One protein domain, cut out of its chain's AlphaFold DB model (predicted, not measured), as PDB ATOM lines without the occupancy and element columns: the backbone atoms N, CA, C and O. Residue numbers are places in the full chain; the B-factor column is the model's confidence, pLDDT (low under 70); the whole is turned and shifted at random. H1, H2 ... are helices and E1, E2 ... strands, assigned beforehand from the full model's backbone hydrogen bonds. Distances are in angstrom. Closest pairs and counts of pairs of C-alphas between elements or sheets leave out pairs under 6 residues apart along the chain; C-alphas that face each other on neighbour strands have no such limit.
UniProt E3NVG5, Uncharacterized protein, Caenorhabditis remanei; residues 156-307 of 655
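AT A GLANCE: This is residues 156 to 307 of the 655 residues of an uncharacterized protein of Caenorhabditis remanei (UniProt E3NVG5). The model is a long, thin shape with a small head of mixed elements at one end, a bundle of helices at the other, and a two-strand ribbon, E2 and E3, as the neck between them. The head holds a two-strand sheet, E1 and E4, with H6 packed on it through residues 253 to 258, as well as H1, H7 and the closing stretch 279 to 307, which has no named element; at the far end H2, H4 and H5 lie side by side as a rather loose bundle, and the short H3 packs on H2 and H4. The neck and the helices make the length: the chain goes out along E2 and comes back along E3. The printed part has 152 residues with seven named helices and four named strands, in the order E1 H1 E2 H2 H3 H4 H5 E3 H6 E4 H7; E1 and E4 are parallel, E2 and E3 antiparallel, and the class is mixed, helices and strands. The whole is extended, with a radius of gyration of the C-alphas of 23.6 A and spans of 67 by 30 by 24 A.

IN THESE COORDINATES: E1, residues 156 to 160, begins at C-alpha 156 at (67.704, -12.423, -2.275) and is 13.1 A long. H1 is residues 167 to 171, and E2, residues 172 to 177, follows it at once and covers 14.0 A. H2, residues 182 to 196, measures 21.1 A and ends at C-alpha 196 at (18.164, -14.332, -22.845). H3 is residues 202 to 208, 10.2 A. H4, residues 213 to 227, is 20.4 A long, and H5, residues 231 to 243, is 18.2 A. E3, residues 246 to 251, covers 15.5 A. H6 is residues 253 to 260, 10.4 A, and E4 is residues 263 to 267, 13.0 A. H7, residues 274 to 278, ends at C-alpha 278 at (76.953, -21.646, -20.103).

HOW THE PARTS SIT: E1 and E4 are parallel neighbours at 20 degrees, with N 157 and O 263 2.8 A apart and N 265 and O 157 2.9 A apart, within hydrogen-bond range. The closest C-alphas of H6 and E4, those of Ala 257 and Trp 263, are 6.6 A apart. H1 and H6 touch, closest at the C-alphas of Ile 171 and Val 255, 6.0 A. H1 and H7 are close but not clearly touching, with the C-alphas of Ala 167 and Val 276 at 5.0 A. E2 and E3 are antiparallel neighbours at 146 degrees, with N 175 and O 248 at 2.9 A and N 250 and O 173 at 2.9 A. H2 and H5 touch at a shallow tilt of 7 degrees, opposite ways, closest at the C-alphas of Cys 182 and Ala 240, 5.8 A. H4 and H5 are close but not clearly touching, with the C-alphas of Glu 217 and Leu 237 at 7.2 A. H2 and H3 form a helical hairpin, with the C-alphas of Val 191 and Ile 204 at 6.4 A. H3 and H4 form another, with those of Val 207 and Leu 216 at 6.4 A. H3 and H5 are apart. In H1 to H7 every O i to N i+4 pair is within hydrogen-bond range.

THE WHOLE: The two C-alphas farthest apart are those of Glu 226 and Ser 286, at 68.2 A. The printed part has no cut and no long link between named elements. The mean pLDDT of the printed part is 81.3; residues 178 to 181, 199 to 203, 227 to 228, 242 to 245 and 296 to 299 are under 70.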
ATOM      1  N   LEU A 156      66.815 -11.383  -1.768       92.50
ATOM      2  CA  LEU A 156      67.704 -12.423  -2.275       92.50
ATOM      3  C   LEU A 156      66.860 -13.651  -2.615       92.50
ATOM      4  O   LEU A 156      66.233 -14.230  -1.728       92.50
ATOM      5  N   ARG A 157      66.855 -14.045  -3.886       94.12
ATOM      6  CA  ARG A 157      66.303 -15.321  -4.342       94.12
ATOM      7  C   ARG A 157      67.431 -16.344  -4.444       94.12
ATOM      8  O   ARG A 157      68.553 -15.994  -4.811       94.12
ATOM      9  N   THR A 158      67.129 -17.600  -4.143       94.31
ATOM     10  CA  THR A 158      68.117 -18.684  -4.161       94.31
ATOM     11  C   THR A 158      67.647 -19.799  -5.083       94.31
ATOM     12  O   THR A 158      66.491 -20.207  -5.005       94.31
ATOM     13  N   ILE A 159      68.546 -20.295  -5.930       94.31
ATOM     14  CA  ILE A 159      68.348 -21.465  -6.792       94.31
ATOM     15  C   ILE A 159      69.454 -22.456  -6.446       94.31
ATOM     16  O   ILE A 159      70.623 -22.089  -6.484       94.31
ATOM     17  N   ALA A 160      69.109 -23.693  -6.106       93.44
ATOM     18  CA  ALA A 160      70.089 -24.748  -5.861       93.44
ATOM     19  C   ALA A 160      70.144 -25.678  -7.072       93.44
ATOM     20  O   ALA A 160      69.108 -26.182  -7.496       93.44
ATOM     21  N   LEU A 161      71.339 -25.894  -7.625       92.38
ATOM     22  CA  LEU A 161      71.517 -26.749  -8.794       92.38
ATOM     23  C   LEU A 161      71.853 -28.181  -8.386       92.38
ATOM     24  O   LEU A 161      72.590 -28.429  -7.431       92.38
ATOM     25  N   ASN A 162      71.323 -29.132  -9.145       92.25
ATOM     26  CA  ASN A 162      71.599 -30.552  -8.993       92.25
ATOM     27  C   ASN A 162      72.071 -31.152 -10.335       92.25
ATOM     28  O   ASN A 162      72.220 -30.446 -11.335       92.25
ATOM     29  N   ALA A 163      72.360 -32.455 -10.343       89.75
ATOM     30  CA  ALA A 163      72.851 -33.151 -11.536       89.75
ATOM     31  C   ALA A 163      71.814 -33.235 -12.669       89.75
ATOM     32  O   ALA A 163      72.200 -33.321 -13.835       89.75
ATOM     33  N   ASP A 164      70.530 -33.172 -12.320       89.31
ATOM     34  CA  ASP A 164      69.398 -33.299 -13.235       89.31
ATOM     35  C   ASP A 164      68.837 -31.931 -13.671       89.31
ATOM     36  O   ASP A 164      67.917 -31.878 -14.485       89.31
ATOM     37  N   THR A 165      69.387 -30.822 -13.158       90.44
ATOM     38  CA  THR A 165      68.936 -29.469 -13.489       90.44
ATOM     39  C   THR A 165      69.172 -29.180 -14.966       90.44
ATOM     40  O   THR A 165      70.311 -29.186 -15.449       90.44
ATOM     41  N   ASP A 166      68.087 -28.870 -15.671       89.94
ATOM     42  CA  ASP A 166      68.094 -28.496 -17.080       89.94
ATOM     43  C   ASP A 166      68.051 -26.968 -17.259       89.94
ATOM     44  O   ASP A 166      67.672 -26.194 -16.378       89.94
ATOM     45  N   ALA A 167      68.403 -26.510 -18.455       86.38
ATOM     46  CA  ALA A 167      68.328 -25.121 -18.868       86.38
ATOM     47  C   ALA A 167      66.918 -24.513 -18.753       86.38
ATOM     48  O   ALA A 167      66.802 -23.297 -18.588       86.38
ATOM     49  N   GLN A 168      65.864 -25.328 -18.851       87.00
ATOM     50  CA  GLN A 168      64.479 -24.873 -18.694       87.00
ATOM     51  C   GLN A 168      64.172 -24.451 -17.252       87.00
ATOM     52  O   GLN A 168      63.471 -23.469 -17.045       87.00
ATOM     53  N   GLU A 169      64.764 -25.101 -16.250       87.19
ATOM     54  CA  GLU A 169      64.597 -24.710 -14.843       87.19
ATOM     55  C   GLU A 169      65.238 -23.337 -14.562       87.19
ATOM     56  O   GLU A 169      64.739 -22.542 -13.766       87.19
ATOM     57  N   LEU A 170      66.322 -23.019 -15.278       87.94
ATOM     58  CA  LEU A 170      67.012 -21.736 -15.162       87.94
ATOM     59  C   LEU A 170      66.362 -20.603 -15.945       87.94
ATOM     60  O   LEU A 170      66.500 -19.464 -15.522       87.94
ATOM     61  N   ILE A 171      65.702 -20.839 -17.076       88.19
ATOM     62  CA  ILE A 171      65.185 -19.748 -17.931       88.19
ATOM     63  C   ILE A 171      63.657 -19.655 -17.875       88.19
ATOM     64  O   ILE A 171      63.102 -18.561 -17.899       88.19
ATOM     65  N   GLY A 172      62.981 -20.786 -17.759       88.69
ATOM     66  CA  GLY A 172      61.534 -20.890 -17.787       88.69
ATOM     67  C   GLY A 172      61.103 -22.081 -18.628       88.69
ATOM     68  O   GLY A 172      61.872 -22.632 -19.431       88.69
ATOM     69  N   SER A 173      59.861 -22.487 -18.433       88.31
ATOM     70  CA  SER A 173      59.261 -23.611 -19.138       88.31
ATOM     71  C   SER A 173      57.797 -23.313 -19.443       88.31
ATOM     72  O   SER A 173      57.206 -22.358 -18.938       88.31
ATOM     73  N   TYR A 174      57.218 -24.121 -20.327       85.06
ATOM     74  CA  TYR A 174      55.779 -24.111 -20.537       85.06
ATOM     75  C   TYR A 174      55.127 -25.004 -19.490       85.06
ATOM     76  O   TYR A 174      55.245 -26.229 -19.556       85.06
ATOM     77  N   GLU A 175      54.432 -24.388 -18.542       82.44
ATOM     78  CA  GLU A 175      53.702 -25.098 -17.503       82.44
ATOM     79  C   GLU A 175      52.233 -25.251 -17.882       82.44
ATOM     80  O   GLU A 175      51.638 -24.418 -18.574       82.44
ATOM     81  N   GLN A 176      51.642 -26.355 -17.428       81.19
ATOM     82  CA  GLN A 176      50.215 -26.584 -17.562       81.19
ATOM     83  C   GLN A 176      49.478 -25.729 -16.530       81.19
ATOM     84  O   GLN A 176      49.467 -26.048 -15.342       81.19
ATOM     85  N   VAL A 177      48.814 -24.679 -16.997       73.94
ATOM     86  CA  VAL A 177      47.919 -23.871 -16.172       73.94
ATOM     87  C   VAL A 177      46.505 -24.419 -16.335       73.94
ATOM     88  O   VAL A 177      45.960 -24.472 -17.443       73.94
ATOM     89  N   VAL A 178      45.921 -24.856 -15.219       69.00
ATOM     90  CA  VAL A 178      44.508 -25.230 -15.133       69.00
ATOM     91  C   VAL A 178      43.743 -23.995 -14.685       69.00
ATOM     92  O   VAL A 178      43.957 -23.482 -13.590       69.00
ATOM     93  N   ASP A 179      42.877 -23.489 -15.553       68.69
ATOM     94  CA  ASP A 179      42.116 -22.277 -15.279       68.69
ATOM     95  C   ASP A 179      40.900 -22.643 -14.402       68.69
ATOM     96  O   ASP A 179      39.837 -23.016 -14.901       68.69
ATOM     97  N   GLU A 180      41.061 -22.612 -13.071       66.81
ATOM     98  CA  GLU A 180      40.019 -23.027 -12.106       66.81
ATOM     99  C   GLU A 180      38.724 -22.197 -12.230       66.81
ATOM    100  O   GLU A 180      37.626 -22.685 -11.950       66.81
ATOM    101  N   ASN A 181      38.835 -20.960 -12.727       66.88
ATOM    102  CA  ASN A 181      37.705 -20.057 -12.964       66.88
ATOM    103  C   ASN A 181      36.965 -20.335 -14.282       66.88
ATOM    104  O   ASN A 181      35.875 -19.805 -14.494       66.88
ATOM    105  N   CYS A 182      37.500 -21.206 -15.141       71.81
ATOM    106  CA  CYS A 182      36.912 -21.533 -16.436       71.81
ATOM    107  C   CYS A 182      35.501 -22.128 -16.307       71.81
ATOM    108  O   CYS A 182      34.583 -21.732 -17.026       71.81
ATOM    109  N   LEU A 183      35.296 -23.043 -15.353       73.19
ATOM    110  CA  LEU A 183      33.993 -23.669 -15.110       73.19
ATOM    111  C   LEU A 183      32.960 -22.655 -14.556       73.19
ATOM    112  O   LEU A 183      31.866 -22.574 -15.121       73.19
ATOM    113  N   PRO A 184      33.257 -21.858 -13.507       76.81
ATOM    114  CA  PRO A 184      32.388 -20.764 -13.063       76.81
ATOM    115  C   PRO A 184      32.042 -19.742 -14.156       76.81
ATOM    116  O   PRO A 184      30.870 -19.381 -14.306       76.81
ATOM    117  N   ASP A 185      33.020 -19.303 -14.948       78.56
ATOM    118  CA  ASP A 185      32.813 -18.298 -15.999       78.56
ATOM    119  C   ASP A 185      31.973 -18.847 -17.153       78.56
ATOM    120  O   ASP A 185      31.050 -18.176 -17.631       78.56
ATOM    121  N   ALA A 186      32.237 -20.090 -17.568       78.31
ATOM    122  CA  ALA A 186      31.433 -20.786 -18.564       78.31
ATOM    123  C   ALA A 186      29.986 -20.945 -18.081       78.31
ATOM    124  O   ALA A 186      29.059 -20.585 -18.806       78.31
ATOM    125  N   LYS A 187      29.773 -21.392 -16.835       80.94
ATOM    126  CA  LYS A 187      28.432 -21.490 -16.234       80.94
ATOM    127  C   LYS A 187      27.708 -20.150 -16.238       80.94
ATOM    128  O   LYS A 187      26.544 -20.093 -16.617       80.94
ATOM    129  N   THR A 188      28.382 -19.076 -15.836       82.88
ATOM    130  CA  THR A 188      27.766 -17.746 -15.737       82.88
ATOM    131  C   THR A 188      27.332 -17.240 -17.114       82.88
ATOM    132  O   THR A 188      26.173 -16.859 -17.284       82.88
ATOM    133  N   LYS A 189      28.205 -17.350 -18.126       82.50
ATOM    134  CA  LYS A 189      27.891 -16.982 -19.519       82.50
ATOM    135  C   LYS A 189      26.780 -17.845 -20.120       82.50
ATOM    136  O   LYS A 189      25.877 -17.319 -20.765       82.50
ATOM    137  N   ILE A 190      26.796 -19.156 -19.879       82.31
ATOM    138  CA  ILE A 190      25.756 -20.074 -20.367       82.31
ATOM    139  C   ILE A 190      24.403 -19.753 -19.715       82.31
ATOM    140  O   ILE A 190      23.386 -19.712 -20.404       82.31
ATOM    141  N   VAL A 191      24.371 -19.456 -18.411       82.50
ATOM    142  CA  VAL A 191      23.144 -19.051 -17.707       82.50
ATOM    143  C   VAL A 191      22.600 -17.721 -18.239       82.50
ATOM    144  O   VAL A 191      21.385 -17.583 -18.385       82.50
ATOM    145  N   GLU A 192      23.457 -16.755 -18.576       82.56
ATOM    146  CA  GLU A 192      23.032 -15.509 -19.229       82.56
ATOM    147  C   GLU A 192      22.405 -15.758 -20.608       82.56
ATOM    148  O   GLU A 192      21.330 -15.223 -20.897       82.56
ATOM    149  N   ILE A 193      23.017 -16.615 -21.433       81.88
ATOM    150  CA  ILE A 193      22.492 -16.981 -22.760       81.88
ATOM    151  C   ILE A 193      21.153 -17.726 -22.634       81.88
ATOM    152  O   ILE A 193      20.212 -17.442 -23.379       81.88
ATOM    153  N   LEU A 194      21.017 -18.636 -21.665       79.56
ATOM    154  CA  LEU A 194      19.764 -19.359 -21.407       79.56
ATOM    155  C   LEU A 194      18.645 -18.422 -20.921       79.56
ATOM    156  O   LEU A 194      17.511 -18.526 -21.390       79.56
ATOM    157  N   ARG A 195      18.960 -17.452 -20.049       79.50
ATOM    158  CA  ARG A 195      18.001 -16.421 -19.606       79.50
ATOM    159  C   ARG A 195      17.549 -15.522 -20.755       79.50
ATOM    160  O   ARG A 195      16.368 -15.195 -20.843       79.50
ATOM    161  N   LYS A 196      18.464 -15.144 -21.654       81.06
ATOM    162  CA  LYS A 196      18.164 -14.332 -22.845       81.06
ATOM    163  C   LYS A 196      17.196 -15.041 -23.804       81.06
ATOM    164  O   LYS A 196      16.383 -14.374 -24.439       81.06
ATOM    165  N   ASN A 197      17.238 -16.372 -23.855       76.81
ATOM    166  CA  ASN A 197      16.375 -17.210 -24.694       76.81
ATOM    167  C   ASN A 197      15.089 -17.706 -23.988       76.81
ATOM    168  O   ASN A 197      14.446 -18.625 -24.482       76.81
ATOM    169  N   GLN A 198      14.686 -17.084 -22.869       70.25
ATOM    170  CA  GLN A 198      13.424 -17.355 -22.146       70.25
ATOM    171  C   GLN A 198      13.269 -18.787 -21.586       70.25
ATOM    172  O   GLN A 198      12.156 -19.292 -21.459       70.25
ATOM    173  N   VAL A 199      14.371 -19.442 -21.209       68.56
ATOM    174  CA  VAL A 199      14.352 -20.786 -20.603       68.56
ATOM    175  C   VAL A 199      14.106 -20.687 -19.088       68.56
ATOM    176  O   VAL A 199      14.825 -19.972 -18.389       68.56
ATOM    177  N   GLU A 200      13.105 -21.405 -18.562       66.25
ATOM    178  CA  GLU A 200      12.729 -21.374 -17.136       66.25
ATOM    179  C   GLU A 200      13.542 -22.325 -16.221       66.25
ATOM    180  O   GLU A 200      14.191 -23.283 -16.646       66.25
ATOM    181  N   GLY A 201      13.505 -22.017 -14.915       63.84
ATOM    182  CA  GLY A 201      14.577 -22.217 -13.927       63.84
ATOM    183  C   GLY A 201      15.065 -23.633 -13.594       63.84
ATOM    184  O   GLY A 201      16.167 -23.755 -13.065       63.84
ATOM    185  N   VAL A 202      14.339 -24.702 -13.934       66.81
ATOM    186  CA  VAL A 202      14.754 -26.082 -13.584       66.81
ATOM    187  C   VAL A 202      16.016 -26.509 -14.344       66.81
ATOM    188  O   VAL A 202      16.875 -27.210 -13.809       66.81
ATOM    189  N   LEU A 203      16.155 -26.073 -15.599       67.75
ATOM    190  CA  LEU A 203      17.334 -26.364 -16.421       67.75
ATOM    191  C   LEU A 203      18.537 -25.506 -16.000       67.75
ATOM    192  O   LEU A 203      19.673 -25.975 -16.031       67.75
ATOM    193  N   ILE A 204      18.284 -24.284 -15.523       71.94
ATOM    194  CA  ILE A 204      19.315 -23.368 -15.017       71.94
ATOM    195  C   ILE A 204      19.926 -23.898 -13.710       71.94
ATOM    196  O   ILE A 204      21.147 -23.871 -13.559       71.94
ATOM    197  N   GLU A 205      19.117 -24.447 -12.797       71.25
ATOM    198  CA  GLU A 205      19.622 -25.069 -11.562       71.25
ATOM    199  C   GLU A 205      20.498 -26.299 -11.845       71.25
ATOM    200  O   GLU A 205      21.527 -26.491 -11.195       71.25
ATOM    201  N   LYS A 206      20.156 -27.110 -12.856       72.62
ATOM    202  CA  LYS A 206      20.979 -28.264 -13.266       72.62
ATOM    203  C   LYS A 206      22.349 -27.854 -13.810       72.62
ATOM    204  O   LYS A 206      23.334 -28.527 -13.512       72.62
ATOM    205  N   VAL A 207      22.411 -26.751 -14.561       76.12
ATOM    206  CA  VAL A 207      23.655 -26.166 -15.099       76.12
ATOM    207  C   VAL A 207      24.506 -25.528 -13.992       76.12
ATOM    208  O   VAL A 207      25.734 -25.604 -14.015       76.12
ATOM    209  N   GLN A 208      23.883 -24.927 -12.974       76.00
ATOM    210  CA  GLN A 208      24.613 -24.360 -11.833       76.00
ATOM    211  C   GLN A 208      25.213 -25.442 -10.924       76.00
ATOM    212  O   GLN A 208      26.367 -25.313 -10.501       76.00
ATOM    213  N   ASN A 209      24.481 -26.537 -10.702       77.62
ATOM    214  CA  ASN A 209      24.874 -27.644  -9.820       77.62
ATOM    215  C   ASN A 209      25.889 -28.624 -10.435       77.62
ATOM    216  O   ASN A 209      26.241 -29.618  -9.807       77.62
ATOM    217  N   THR A 210      26.355 -28.394 -11.663       75.94
ATOM    218  CA  THR A 210      27.260 -29.329 -12.340       75.94
ATOM    219  C   THR A 210      28.702 -29.177 -11.858       75.94
ATOM    220  O   THR A 210      29.247 -28.084 -11.897       75.94
ATOM    221  N   GLU A 211      29.357 -30.248 -11.419       72.88
ATOM    222  CA  GLU A 211      30.710 -30.156 -10.833       72.88
ATOM    223  C   GLU A 211      31.840 -30.134 -11.877       72.88
ATOM    224  O   GLU A 211      32.877 -29.535 -11.627       72.88
ATOM    225  N   ASP A 212      31.613 -30.716 -13.061       75.69
ATOM    226  CA  ASP A 212      32.654 -30.940 -14.075       75.69
ATOM    227  C   ASP A 212      32.252 -30.409 -15.456       75.69
ATOM    228  O   ASP A 212      31.076 -30.460 -15.825       75.69
ATOM    229  N   LEU A 213      33.241 -30.012 -16.268       73.19
ATOM    230  CA  LEU A 213      33.062 -29.576 -17.665       73.19
ATOM    231  C   LEU A 213      32.419 -30.662 -18.547       73.19
ATOM    232  O   LEU A 213      31.486 -30.372 -19.287       73.19
ATOM    233  N   ASN A 214      32.812 -31.929 -18.386       75.25
ATOM    234  CA  ASN A 214      32.224 -33.050 -19.140       75.25
ATOM    235  C   ASN A 214      30.745 -33.287 -18.784       75.25
ATOM    236  O   ASN A 214      29.916 -33.596 -19.640       75.25
ATOM    237  N   LYS A 215      30.392 -33.140 -17.498       77.25
ATOM    238  CA  LYS A 215      29.000 -33.241 -17.032       77.25
ATOM    239  C   LYS A 215      28.188 -32.023 -17.487       77.25
ATOM    240  O   LYS A 215      27.000 -32.163 -17.782       77.25
ATOM    241  N   LEU A 216      28.819 -30.849 -17.547       78.25
ATOM    242  CA  LEU A 216      28.228 -29.608 -18.047       78.25
ATOM    243  C   LEU A 216      27.904 -29.735 -19.540       78.25
ATOM    244  O   LEU A 216      26.781 -29.436 -19.930       78.25
ATOM    245  N   GLU A 217      28.821 -30.275 -20.343       78.44
ATOM    246  CA  GLU A 217      28.620 -30.550 -21.771       78.44
ATOM    247  C   GLU A 217      27.459 -31.529 -22.010       78.44
ATOM    248  O   GLU A 217      26.546 -31.224 -22.774       78.44
ATOM    249  N   ALA A 218      27.402 -32.642 -21.268       79.25
ATOM    250  CA  ALA A 218      26.294 -33.601 -21.358       79.25
ATOM    251  C   ALA A 218      24.939 -32.999 -20.937       79.25
ATOM    252  O   ALA A 218      23.904 -33.271 -21.549       79.25
ATOM    253  N   THR A 219      24.931 -32.161 -19.894       79.50
ATOM    254  CA  THR A 219      23.718 -31.462 -19.442       79.50
ATOM    255  C   THR A 219      23.261 -30.450 -20.489       79.50
ATOM    256  O   THR A 219      22.065 -30.319 -20.741       79.50
ATOM    257  N   ILE A 220      24.201 -29.766 -21.138       77.00
ATOM    258  CA  ILE A 220      23.915 -28.792 -22.188       77.00
ATOM    259  C   ILE A 220      23.431 -29.471 -23.469       77.00
ATOM    260  O   ILE A 220      22.513 -28.946 -24.087       77.00
ATOM    261  N   GLU A 221      23.949 -30.640 -23.853       78.38
ATOM    262  CA  GLU A 221      23.402 -31.390 -24.995       78.38
ATOM    263  C   GLU A 221      21.929 -31.762 -24.787       78.38
ATOM    264  O   GLU A 221      21.113 -31.612 -25.700       78.38
ATOM    265  N   LEU A 222      21.561 -32.174 -23.568       75.75
ATOM    266  CA  LEU A 222      20.166 -32.439 -23.209       75.75
ATOM    267  C   LEU A 222      19.310 -31.168 -23.313       75.75
ATOM    268  O   LEU A 222      18.236 -31.199 -23.908       75.75
ATOM    269  N   VAL A 223      19.804 -30.041 -22.803       74.94
ATOM    270  CA  VAL A 223      19.129 -28.731 -22.861       74.94
ATOM    271  C   VAL A 223      18.968 -28.244 -24.313       74.94
ATOM    272  O   VAL A 223      17.887 -27.816 -24.715       74.94
ATOM    273  N   LEU A 224      20.009 -28.365 -25.140       74.62
ATOM    274  CA  LEU A 224      19.993 -27.994 -26.560       74.62
ATOM    275  C   LEU A 224      19.024 -28.861 -27.379       74.62
ATOM    276  O   LEU A 224      18.469 -28.381 -28.368       74.62
ATOM    277  N   SER A 225      18.782 -30.109 -26.963       75.69
ATOM    278  CA  SER A 225      17.779 -30.977 -27.593       75.69
ATOM    279  C   SER A 225      16.336 -30.501 -27.358       75.69
ATOM    280  O   SER A 225      15.480 -30.729 -28.212       75.69
ATOM    281  N   GLU A 226      16.073 -29.799 -26.249       72.12
ATOM    282  CA  GLU A 226      14.745 -29.280 -25.894       72.12
ATOM    283  C   GLU A 226      14.474 -27.875 -26.466       72.12
ATOM    284  O   GLU A 226      13.331 -27.563 -26.796       72.12
ATOM    285  N   ILE A 227      15.503 -27.028 -26.600       69.56
ATOM    286  CA  ILE A 227      15.354 -25.595 -26.938       69.56
ATOM    287  C   ILE A 227      15.787 -25.277 -28.385       69.56
ATOM    288  O   ILE A 227      15.415 -24.240 -28.934       69.56
ATOM    289  N   GLY A 228      16.521 -26.183 -29.038       67.19
ATOM    290  CA  GLY A 228      17.122 -25.976 -30.357       67.19
ATOM    291  C   GLY A 228      18.603 -25.589 -30.272       67.19
ATOM    292  O   GLY A 228      19.089 -25.111 -29.249       67.19
ATOM    293  N   ASN A 229      19.348 -25.836 -31.353       72.00
ATOM    294  CA  ASN A 229      20.803 -25.668 -31.370       72.00
ATOM    295  C   ASN A 229      21.197 -24.178 -31.335       72.00
ATOM    296  O   ASN A 229      20.947 -23.453 -32.297       72.00
ATOM    297  N   ILE A 230      21.822 -23.734 -30.241       77.19
ATOM    298  CA  ILE A 230      22.345 -22.373 -30.060       77.19
ATOM    299  C   ILE A 230      23.870 -22.429 -30.202       77.19
ATOM    300  O   ILE A 230      24.559 -22.948 -29.322       77.19
ATOM    301  N   GLU A 231      24.401 -21.880 -31.298       74.44
ATOM    302  CA  GLU A 231      25.847 -21.874 -31.585       74.44
ATOM    303  C   GLU A 231      26.658 -21.140 -30.502       74.44
ATOM    304  O   GLU A 231      27.692 -21.646 -30.080       74.44
ATOM    305  N   GLU A 232      26.130 -20.046 -29.936       78.38
ATOM    306  CA  GLU A 232      26.802 -19.275 -28.871       78.38
ATOM    307  C   GLU A 232      27.136 -20.124 -27.625       78.38
ATOM    308  O   GLU A 232      28.158 -19.906 -26.978       78.38
ATOM    309  N   ILE A 233      26.307 -21.122 -27.284       78.88
ATOM    310  CA  ILE A 233      26.558 -22.012 -26.136       78.88
ATOM    311  C   ILE A 233      27.692 -22.997 -26.455       78.88
ATOM    312  O   ILE A 233      28.528 -23.274 -25.593       78.88
ATOM    313  N   ARG A 234      27.744 -23.503 -27.695       76.94
ATOM    314  CA  ARG A 234      28.833 -24.373 -28.163       76.94
ATOM    315  C   ARG A 234      30.156 -23.625 -28.234       76.94
ATOM    316  O   ARG A 234      31.174 -24.192 -27.855       76.94
ATOM    317  N   ASP A 235      30.133 -22.359 -28.633       78.81
ATOM    318  CA  ASP A 235      31.328 -21.522 -28.654       78.81
ATOM    319  C   ASP A 235      31.875 -21.318 -27.238       78.81
ATOM    320  O   ASP A 235      33.056 -21.568 -27.002       78.81
ATOM    321  N   VAL A 236      31.023 -20.983 -26.261       81.25
ATOM    322  CA  VAL A 236      31.437 -20.838 -24.852       81.25
ATOM    323  C   VAL A 236      31.982 -22.151 -24.276       81.25
ATOM    324  O   VAL A 236      33.005 -22.122 -23.594       81.25
ATOM    325  N   LEU A 237      31.358 -23.296 -24.574       76.06
ATOM    326  CA  LEU A 237      31.863 -24.622 -24.188       76.06
ATOM    327  C   LEU A 237      33.199 -24.957 -24.854       76.06
ATOM    328  O   LEU A 237      34.091 -25.484 -24.198       76.06
ATOM    329  N   SER A 238      33.358 -24.645 -26.141       75.31
ATOM    330  CA  SER A 238      34.597 -24.906 -26.879       75.31
ATOM    331  C   SER A 238      35.756 -24.063 -26.349       75.31
ATOM    332  O   SER A 238      36.852 -24.589 -26.160       75.31
ATOM    333  N   ILE A 239      35.492 -22.793 -26.022       74.38
ATOM    334  CA  ILE A 239      36.446 -21.900 -25.368       74.38
ATOM    335  C   ILE A 239      36.792 -22.472 -23.999       74.38
ATOM    336  O   ILE A 239      37.969 -22.629 -23.711       74.38
ATOM    337  N   ALA A 240      35.793 -22.868 -23.205       72.44
ATOM    338  CA  ALA A 240      36.006 -23.416 -21.871       72.44
ATOM    339  C   ALA A 240      36.808 -24.733 -21.874       72.44
ATOM    340  O   ALA A 240      37.695 -24.931 -21.044       72.44
ATOM    341  N   ASN A 241      36.552 -25.613 -22.845       71.88
ATOM    342  CA  ASN A 241      37.319 -26.841 -23.051       71.88
ATOM    343  C   ASN A 241      38.761 -26.540 -23.493       71.88
ATOM    344  O   ASN A 241      39.683 -27.197 -23.018       71.88
ATOM    345  N   GLN A 242      38.983 -25.519 -24.328       68.31
ATOM    346  CA  GLN A 242      40.329 -25.071 -24.713       68.31
ATOM    347  C   GLN A 242      41.082 -24.385 -23.562       68.31
ATOM    348  O   GLN A 242      42.293 -24.556 -23.446       68.31
ATOM    349  N   SER A 243      40.394 -23.638 -22.695       65.50
ATOM    350  CA  SER A 243      40.993 -22.980 -21.527       65.50
ATOM    351  C   SER A 243      41.108 -23.882 -20.297       65.50
ATOM    352  O   SER A 243      41.811 -23.518 -19.360       65.50
ATOM    353  N   SER A 244      40.487 -25.069 -20.294       66.25
ATOM    354  CA  SER A 244      40.606 -26.045 -19.196       66.25
ATOM    355  C   SER A 244      42.049 -26.502 -18.952       66.25
ATOM    356  O   SER A 244      42.417 -26.833 -17.825       66.25
ATOM    357  N   MET A 245      42.876 -26.494 -20.000       65.38
ATOM    358  CA  MET A 245      44.266 -26.914 -19.946       65.38
ATOM    359  C   MET A 245      45.067 -26.150 -21.000       65.38
ATOM    360  O   MET A 245      45.102 -26.539 -22.169       65.38
ATOM    361  N   ARG A 246      45.716 -25.055 -20.585       75.88
ATOM    362  CA  ARG A 246      46.610 -24.279 -21.454       75.88
ATOM    363  C   ARG A 246      48.055 -24.418 -21.000       75.88
ATOM    364  O   ARG A 246      48.336 -24.448 -19.806       75.88
ATOM    365  N   PHE A 247      48.965 -24.488 -21.963       78.25
ATOM    366  CA  PHE A 247      50.391 -24.366 -21.691       78.25
ATOM    367  C   PHE A 247      50.773 -22.896 -21.795       78.25
ATOM    368  O   PHE A 247      50.687 -22.308 -22.874       78.25
ATOM    369  N   GLU A 248      51.167 -22.303 -20.676       81.81
ATOM    370  CA  GLU A 248      51.628 -20.920 -20.614       81.81
ATOM    371  C   GLU A 248      53.108 -20.893 -20.254       81.81
ATOM    372  O   GLU A 248      53.603 -21.762 -19.541       81.81
ATOM    373  N   TRP A 249      53.832 -19.926 -20.813       85.75
ATOM    374  CA  TRP A 249      55.232 -19.733 -20.466       85.75
ATOM    375  C   TRP A 249      55.320 -19.139 -19.060       85.75
ATOM    376  O   TRP A 249      54.856 -18.017 -18.842       85.75
ATOM    377  N   THR A 250      55.963 -19.862 -18.149       86.38
ATOM    378  CA  THR A 250      56.297 -19.378 -16.811       86.38
ATOM    379  C   THR A 250      57.776 -18.994 -16.793       86.38
ATOM    380  O   THR A 250      58.653 -19.828 -17.038       86.38
ATOM    381  N   ASP A 251      58.062 -17.716 -16.524       89.50
ATOM    382  CA  ASP A 251      59.431 -17.232 -16.323       89.50
ATOM    383  C   ASP A 251      60.034 -17.886 -15.064       89.50
ATOM    384  O   ASP A 251      59.365 -18.061 -14.045       89.50
ATOM    385  N   SER A 252      61.311 -18.273 -15.124       91.88
ATOM    386  CA  SER A 252      61.985 -18.873 -13.968       91.88
ATOM    387  C   SER A 252      62.281 -17.847 -12.869       91.88
ATOM    388  O   SER A 252      62.309 -16.635 -13.090       91.88
ATOM    389  N   VAL A 253      62.676 -18.343 -11.690       92.69
ATOM    390  CA  VAL A 253      63.189 -17.513 -10.583       92.69
ATOM    391  C   VAL A 253      64.365 -16.626 -11.017       92.69
ATOM    392  O   VAL A 253      64.501 -15.502 -10.528       92.69
ATOM    393  N   PHE A 254      65.213 -17.109 -11.934       93.12
ATOM    394  CA  PHE A 254      66.315 -16.324 -12.490       93.12
ATOM    395  C   PHE A 254      65.783 -15.177 -13.350       93.12
ATOM    396  O   PHE A 254      66.220 -14.046 -13.155       93.12
ATOM    397  N   VAL A 255      64.864 -15.451 -14.286       91.38
ATOM    398  CA  VAL A 255      64.330 -14.430 -15.205       91.38
ATOM    399  C   VAL A 255      63.530 -13.385 -14.441       91.38
ATOM    400  O   VAL A 255      63.728 -12.188 -14.650       91.38
ATOM    401  N   ASP A 256      62.729 -13.810 -13.470       92.06
ATOM    402  CA  ASP A 256      62.059 -12.903 -12.549       92.06
ATOM    403  C   ASP A 256      63.049 -11.978 -11.839       92.06
ATOM    404  O   ASP A 256      62.874 -10.759 -11.847       92.06
ATOM    405  N   ALA A 257      64.097 -12.531 -11.223       93.19
ATOM    406  CA  ALA A 257      65.088 -11.728 -10.514       93.19
ATOM    407  C   ALA A 257      65.827 -10.776 -11.469       93.19
ATOM    408  O   ALA A 257      66.033  -9.606 -11.136       93.19
ATOM    409  N   TYR A 258      66.163 -11.264 -12.668       92.12
ATOM    410  CA  TYR A 258      66.827 -10.527 -13.743       92.12
ATOM    411  C   TYR A 258      66.035  -9.282 -14.161       92.12
ATOM    412  O   TYR A 258      66.622  -8.209 -14.330       92.12
ATOM    413  N   LEU A 259      64.707  -9.401 -14.253       90.88
ATOM    414  CA  LEU A 259      63.802  -8.316 -14.641       90.88
ATOM    415  C   LEU A 259      63.440  -7.373 -13.482       90.88
ATOM    416  O   LEU A 259      63.335  -6.164 -13.685       90.88
ATOM    417  N   HIS A 260      63.275  -7.889 -12.261       91.44
ATOM    418  CA  HIS A 260      62.840  -7.092 -11.102       91.44
ATOM    419  C   HIS A 260      63.996  -6.442 -10.319       91.44
ATOM    420  O   HIS A 260      63.767  -5.566  -9.479       91.44
ATOM    421  N   GLY A 261      65.244  -6.832 -10.598       91.25
ATOM    422  CA  GLY A 261      66.419  -6.306  -9.899       91.25
ATOM    423  C   GLY A 261      66.649  -6.912  -8.526       91.25
ATOM    424  O   GLY A 261      67.251  -6.261  -7.666       91.25
ATOM    425  N   ASP A 262      66.162  -8.133  -8.328       93.56
ATOM    426  CA  ASP A 262      66.413  -8.900  -7.117       93.56
ATOM    427  C   ASP A 262      67.848  -9.442  -7.145       93.56
ATOM    428  O   ASP A 262      68.482  -9.567  -8.192       93.56
ATOM    429  N   TRP A 263      68.409  -9.744  -5.983       95.31
ATOM    430  CA  TRP A 263      69.689 -10.439  -5.925       95.31
ATOM    431  C   TRP A 263      69.446 -11.935  -6.082       95.31
ATOM    432  O   TRP A 263      68.457 -12.459  -5.573       95.31
ATOM    433  N   LEU A 264      70.354 -12.629  -6.762       96.06
ATOM    434  CA  LEU A 264      70.234 -14.055  -7.026       96.06
ATOM    435  C   LEU A 264      71.473 -14.807  -6.548       96.06
ATOM    436  O   LEU A 264      72.590 -14.508  -6.972       96.06
ATOM    437  N   LEU A 265      71.271 -15.814  -5.705       96.81
ATOM    438  CA  LEU A 265      72.286 -16.796  -5.336       96.81
ATOM    439  C   LEU A 265      72.001 -18.121  -6.051       96.81
ATOM    440  O   LEU A 265      70.961 -18.732  -5.829       96.81
ATOM    441  N   ILE A 266      72.940 -18.575  -6.878       95.62
ATOM    442  CA  ILE A 266      72.919 -19.905  -7.490       95.62
ATOM    443  C   ILE A 266      73.881 -20.803  -6.704       95.62
ATOM    444  O   ILE A 266      75.098 -20.587  -6.709       95.62
ATOM    445  N   GLU A 267      73.332 -21.772  -5.981       94.69
ATOM    446  CA  GLU A 267      74.074 -22.699  -5.133       94.69
ATOM    447  C   GLU A 267      74.522 -23.942  -5.894       94.69
ATOM    448  O   GLU A 267      73.844 -24.413  -6.806       94.69
ATOM    449  N   ASP A 268      75.675 -24.465  -5.477       92.88
ATOM    450  CA  ASP A 268      76.246 -25.723  -5.953       92.88
ATOM    451  C   ASP A 268      76.384 -25.806  -7.486       92.88
ATOM    452  O   ASP A 268      76.114 -26.822  -8.122       92.88
ATOM    453  N   VAL A 269      76.898 -24.727  -8.091       93.06
ATOM    454  CA  VAL A 269      77.033 -24.582  -9.555       93.06
ATOM    455  C   VAL A 269      77.911 -25.636 -10.231       93.06
ATOM    456  O   VAL A 269      77.902 -25.775 -11.448       93.06
ATOM    457  N   ASN A 270      78.703 -26.376  -9.466       91.75
ATOM    458  CA  ASN A 270      79.528 -27.460  -9.978       91.75
ATOM    459  C   ASN A 270      78.811 -28.821 -10.018       91.75
ATOM    460  O   ASN A 270      79.423 -29.788 -10.464       91.75
ATOM    461  N   LEU A 271      77.558 -28.912  -9.552       91.00
ATOM    462  CA  LEU A 271      76.765 -30.144  -9.601       91.00
ATOM    463  C   LEU A 271      75.991 -30.323 -10.908       91.00
ATOM    464  O   LEU A 271      75.633 -31.452 -11.223       91.00
ATOM    465  N   CYS A 272      75.752 -29.255 -11.669       90.06
ATOM    466  CA  CYS A 272      75.070 -29.338 -12.957       90.06
ATOM    467  C   CYS A 272      76.063 -29.439 -14.124       90.06
ATOM    468  O   CYS A 272      77.260 -29.157 -14.000       90.06
ATOM    469  N   SER A 273      75.556 -29.788 -15.309       90.12
ATOM    470  CA  SER A 273      76.384 -29.761 -16.515       90.12
ATOM    471  C   SER A 273      76.842 -28.331 -16.844       90.12
ATOM    472  O   SER A 273      76.085 -27.366 -16.722       90.12
ATOM    473  N   ALA A 274      78.086 -28.186 -17.312       86.88
ATOM    474  CA  ALA A 274      78.632 -26.887 -17.712       86.88
ATOM    475  C   ALA A 274      77.781 -26.195 -18.794       86.88
ATOM    476  O   ALA A 274      77.646 -24.976 -18.778       86.88
ATOM    477  N   ALA A 275      77.160 -26.976 -19.685       87.50
ATOM    478  CA  ALA A 275      76.321 -26.472 -20.768       87.50
ATOM    479  C   ALA A 275      75.077 -25.716 -20.265       87.50
ATOM    480  O   ALA A 275      74.667 -24.736 -20.886       87.50
ATOM    481  N   VAL A 276      74.503 -26.143 -19.134       89.75
ATOM    482  CA  VAL A 276      73.320 -25.510 -18.529       89.75
ATOM    483  C   VAL A 276      73.663 -24.107 -18.027       89.75
ATOM    484  O   VAL A 276      72.989 -23.141 -18.380       89.75
ATOM    485  N   LEU A 277      74.769 -23.963 -17.290       88.25
ATOM    486  CA  LEU A 277      75.249 -22.654 -16.834       88.25
ATOM    487  C   LEU A 277      75.768 -21.785 -17.973       88.25
ATOM    488  O   LEU A 277      75.569 -20.571 -17.957       88.25
ATOM    489  N   ASP A 278      76.407 -22.390 -18.974       87.44
ATOM    490  CA  ASP A 278      76.953 -21.646 -20.103       87.44
ATOM    491  C   ASP A 278      75.854 -20.950 -20.924       87.44
ATOM    492  O   ASP A 278      76.134 -19.970 -21.618       87.44
ATOM    493  N   ARG A 279      74.593 -21.377 -20.784       86.75
ATOM    494  CA  ARG A 279      73.421 -20.710 -21.359       86.75
ATOM    495  C   ARG A 279      73.166 -19.315 -20.784       86.75
ATOM    496  O   ARG A 279      72.604 -18.468 -21.471       86.75
ATOM    497  N   LEU A 280      73.633 -19.054 -19.561       87.44
ATOM    498  CA  LEU A 280      73.558 -17.747 -18.905       87.44
ATOM    499  C   LEU A 280      74.734 -16.826 -19.276       87.44
ATOM    500  O   LEU A 280      74.746 -15.654 -18.903       87.44
ATOM    501  N   ASN A 281      75.735 -17.305 -20.024       86.44
ATOM    502  CA  ASN A 281      76.919 -16.499 -20.337       86.44
ATOM    503  C   ASN A 281      76.578 -15.185 -21.044       86.44
ATOM    504  O   ASN A 281      77.224 -14.180 -20.763       86.44
ATOM    505  N   SER A 282      75.590 -15.192 -21.944       83.12
ATOM    506  CA  SER A 282      75.199 -14.026 -22.746       83.12
ATOM    507  C   SER A 282      74.615 -12.892 -21.907       83.12
ATOM    508  O   SER A 282      74.876 -11.728 -22.199       83.12
ATOM    509  N   CYS A 283      73.865 -13.208 -20.849       85.50
ATOM    510  CA  CYS A 283      73.231 -12.215 -19.984       85.50
ATOM    511  C   CYS A 283      74.106 -11.800 -18.794       85.50
ATOM    512  O   CYS A 283      73.911 -10.723 -18.237       85.50
ATOM    513  N   LEU A 284      75.110 -12.610 -18.438       84.31
ATOM    514  CA  LEU A 284      76.103 -12.300 -17.406       84.31
ATOM    515  C   LEU A 284      77.294 -11.482 -17.951       84.31
ATOM    516  O   LEU A 284      78.297 -11.285 -17.258       84.31
ATOM    517  N   GLU A 285      77.248 -11.025 -19.209       80.19
ATOM    518  CA  GLU A 285      78.193 -10.038 -19.747       80.19
ATOM    519  C   GLU A 285      77.834  -8.610 -19.310       80.19
ATOM    520  O   GLU A 285      76.676  -8.284 -19.057       80.19
ATOM    521  N   SER A 286      78.821  -7.714 -19.281       72.62
ATOM    522  CA  SER A 286      78.566  -6.277 -19.155       72.62
ATOM    523  C   SER A 286      77.755  -5.792 -20.362       72.62
ATOM    524  O   SER A 286      78.265  -5.810 -21.481       72.62
ATOM    525  N   GLY A 287      76.506  -5.373 -20.142       73.06
ATOM    526  CA  GLY A 287      75.578  -5.036 -21.231       73.06
ATOM    527  C   GLY A 287      74.996  -6.259 -21.954       73.06
ATOM    528  O   GLY A 287      74.403  -6.114 -23.021       73.06
ATOM    529  N   GLY A 288      75.179  -7.453 -21.384       80.75
ATOM    530  CA  GLY A 288      74.607  -8.694 -21.876       80.75
ATOM    531  C   GLY A 288      73.085  -8.684 -21.788       80.75
ATOM    532  O   GLY A 288      72.518  -8.240 -20.790       80.75
ATOM    533  N   LYS A 289      72.426  -9.186 -22.832       86.06
ATOM    534  CA  LYS A 289      70.968  -9.338 -22.890       86.06
ATOM    535  C   LYS A 289      70.613 -10.813 -22.932       86.06
ATOM    536  O   LYS A 289      71.309 -11.598 -23.581       86.06
ATOM    537  N   LEU A 290      69.534 -11.189 -22.256       86.69
ATOM    538  CA  LEU A 290      69.031 -12.554 -22.291       86.69
ATOM    539  C   LEU A 290      68.081 -12.720 -23.479       86.69
ATOM    540  O   LEU A 290      67.052 -12.057 -23.560       86.69
ATOM    541  N   VAL A 291      68.416 -13.622 -24.398       83.38
ATOM    542  CA  VAL A 291      67.526 -14.011 -25.498       83.38
ATOM    543  C   VAL A 291      66.914 -15.359 -25.148       83.38
ATOM    544  O   VAL A 291      67.622 -16.363 -25.112       83.38
ATOM    545  N   VAL A 292      65.606 -15.372 -24.896       82.94
ATOM    546  CA  VAL A 292      64.841 -16.593 -24.622       82.94
ATOM    547  C   VAL A 292      64.124 -17.000 -25.903       82.94
ATOM    548  O   VAL A 292      63.038 -16.510 -26.199       82.94
ATOM    549  N   ALA A 293      64.757 -17.862 -26.699       77.38
ATOM    550  CA  ALA A 293      64.216 -18.282 -27.994       77.38
ATOM    551  C   ALA A 293      62.932 -19.120 -27.854       77.38
ATOM    552  O   ALA A 293      62.127 -19.186 -28.781       77.38
ATOM    553  N   GLU A 294      62.745 -19.753 -26.698       80.50
ATOM    554  CA  GLU A 294      61.597 -20.588 -26.362       80.50
ATOM    555  C   GLU A 294      60.328 -19.788 -26.073       80.50
ATOM    556  O   GLU A 294      59.232 -20.330 -26.194       80.50
ATOM    557  N   ARG A 295      60.452 -18.498 -25.741       79.50
ATOM    558  CA  ARG A 295      59.316 -17.617 -25.469       79.50
ATOM    559  C   ARG A 295      58.673 -17.213 -26.799       79.50
ATOM    560  O   ARG A 295      59.010 -16.188 -27.384       79.50
ATOM    561  N   GLN A 296      57.729 -18.028 -27.283       65.00
ATOM    562  CA  GLN A 296      57.137 -17.926 -28.633       65.00
ATOM    563  C   GLN A 296      56.512 -16.554 -28.960       65.00
ATOM    564  O   GLN A 296      56.389 -16.200 -30.130       65.00
ATOM    565  N   ASN A 297      56.146 -15.770 -27.941       59.97
ATOM    566  CA  ASN A 297      55.451 -14.491 -28.102       59.97
ATOM    567  C   ASN A 297      56.376 -13.259 -28.135       59.97
ATOM    568  O   ASN A 297      55.890 -12.158 -28.382       59.97
ATOM    569  N   SER A 298      57.687 -13.400 -27.890       62.94
ATOM    570  CA  SER A 298      58.615 -12.260 -27.891       62.94
ATOM    571  C   SER A 298      60.064 -12.689 -28.142       62.94
ATOM    572  O   SER A 298      60.704 -13.260 -27.265       62.94
ATOM    573  N   TYR A 299      60.612 -12.333 -29.308       68.06
ATOM    574  CA  TYR A 299      62.048 -12.473 -29.607       68.06
ATOM    575  C   TYR A 299      62.883 -11.283 -29.116       68.06
ATOM    576  O   TYR A 299      64.074 -11.187 -29.421       68.06
ATOM    577  N   GLU A 300      62.264 -10.338 -28.403       77.44
ATOM    578  CA  GLU A 300      62.969  -9.177 -27.877       77.44
ATOM    579  C   GLU A 300      63.946  -9.610 -26.776       77.44
ATOM    580  O   GLU A 300      63.552 -10.316 -25.845       77.44
ATOM    581  N   PRO A 301      65.230  -9.215 -26.865       84.56
ATOM    582  CA  PRO A 301      66.193  -9.514 -25.821       84.56
ATOM    583  C   PRO A 301      65.785  -8.830 -24.515       84.56
ATOM    584  O   PRO A 301      65.615  -7.611 -24.480       84.56
ATOM    585  N   LEU A 302      65.688  -9.606 -23.440       87.00
ATOM    586  CA  LEU A 302      65.429  -9.094 -22.102       87.00
ATOM    587  C   LEU A 302      66.667  -8.354 -21.591       87.00
ATOM    588  O   LEU A 302      67.800  -8.832 -21.730       87.00
ATOM    589  N   GLU A 303      66.447  -7.191 -20.987       89.56
ATOM    590  CA  GLU A 303      67.506  -6.370 -20.402       89.56
ATOM    591  C   GLU A 303      67.567  -6.554 -18.880       89.56
ATOM    592  O   GLU A 303      66.522  -6.683 -18.238       89.56
ATOM    593  N   PRO A 304      68.775  -6.556 -18.286       91.00
ATOM    594  CA  PRO A 304      68.920  -6.711 -16.849       91.00
ATOM    595  C   PRO A 304      68.493  -5.435 -16.132       91.00
ATOM    596  O   PRO A 304      68.868  -4.324 -16.522       91.00
ATOM    597  N   HIS A 305      67.802  -5.584 -15.007       92.50
ATOM    598  CA  HIS A 305      67.556  -4.455 -14.122       92.50
ATOM    599  C   HIS A 305      68.888  -3.919 -13.536       92.50
ATOM    600  O   HIS A 305      69.730  -4.715 -13.114       92.50
ATOM    601  N   PRO A 306      69.101  -2.591 -13.410       90.62
ATOM    602  CA  PRO A 306      70.375  -2.019 -12.937       90.62
ATOM    603  C   PRO A 306      70.844  -2.495 -11.551       90.62
ATOM    604  O   PRO A 306      72.042  -2.519 -11.253       90.62
ATOM    605  N   ASP A 307      69.894  -2.871 -10.695       91.69
ATOM    606  CA  ASP A 307      70.146  -3.389  -9.343       91.69
ATOM    607  C   ASP A 307      70.343  -4.913  -9.266       91.69
ATOM    608  O   ASP A 307      70.697  -5.413  -8.196       91.69
TER     609      ASP A 307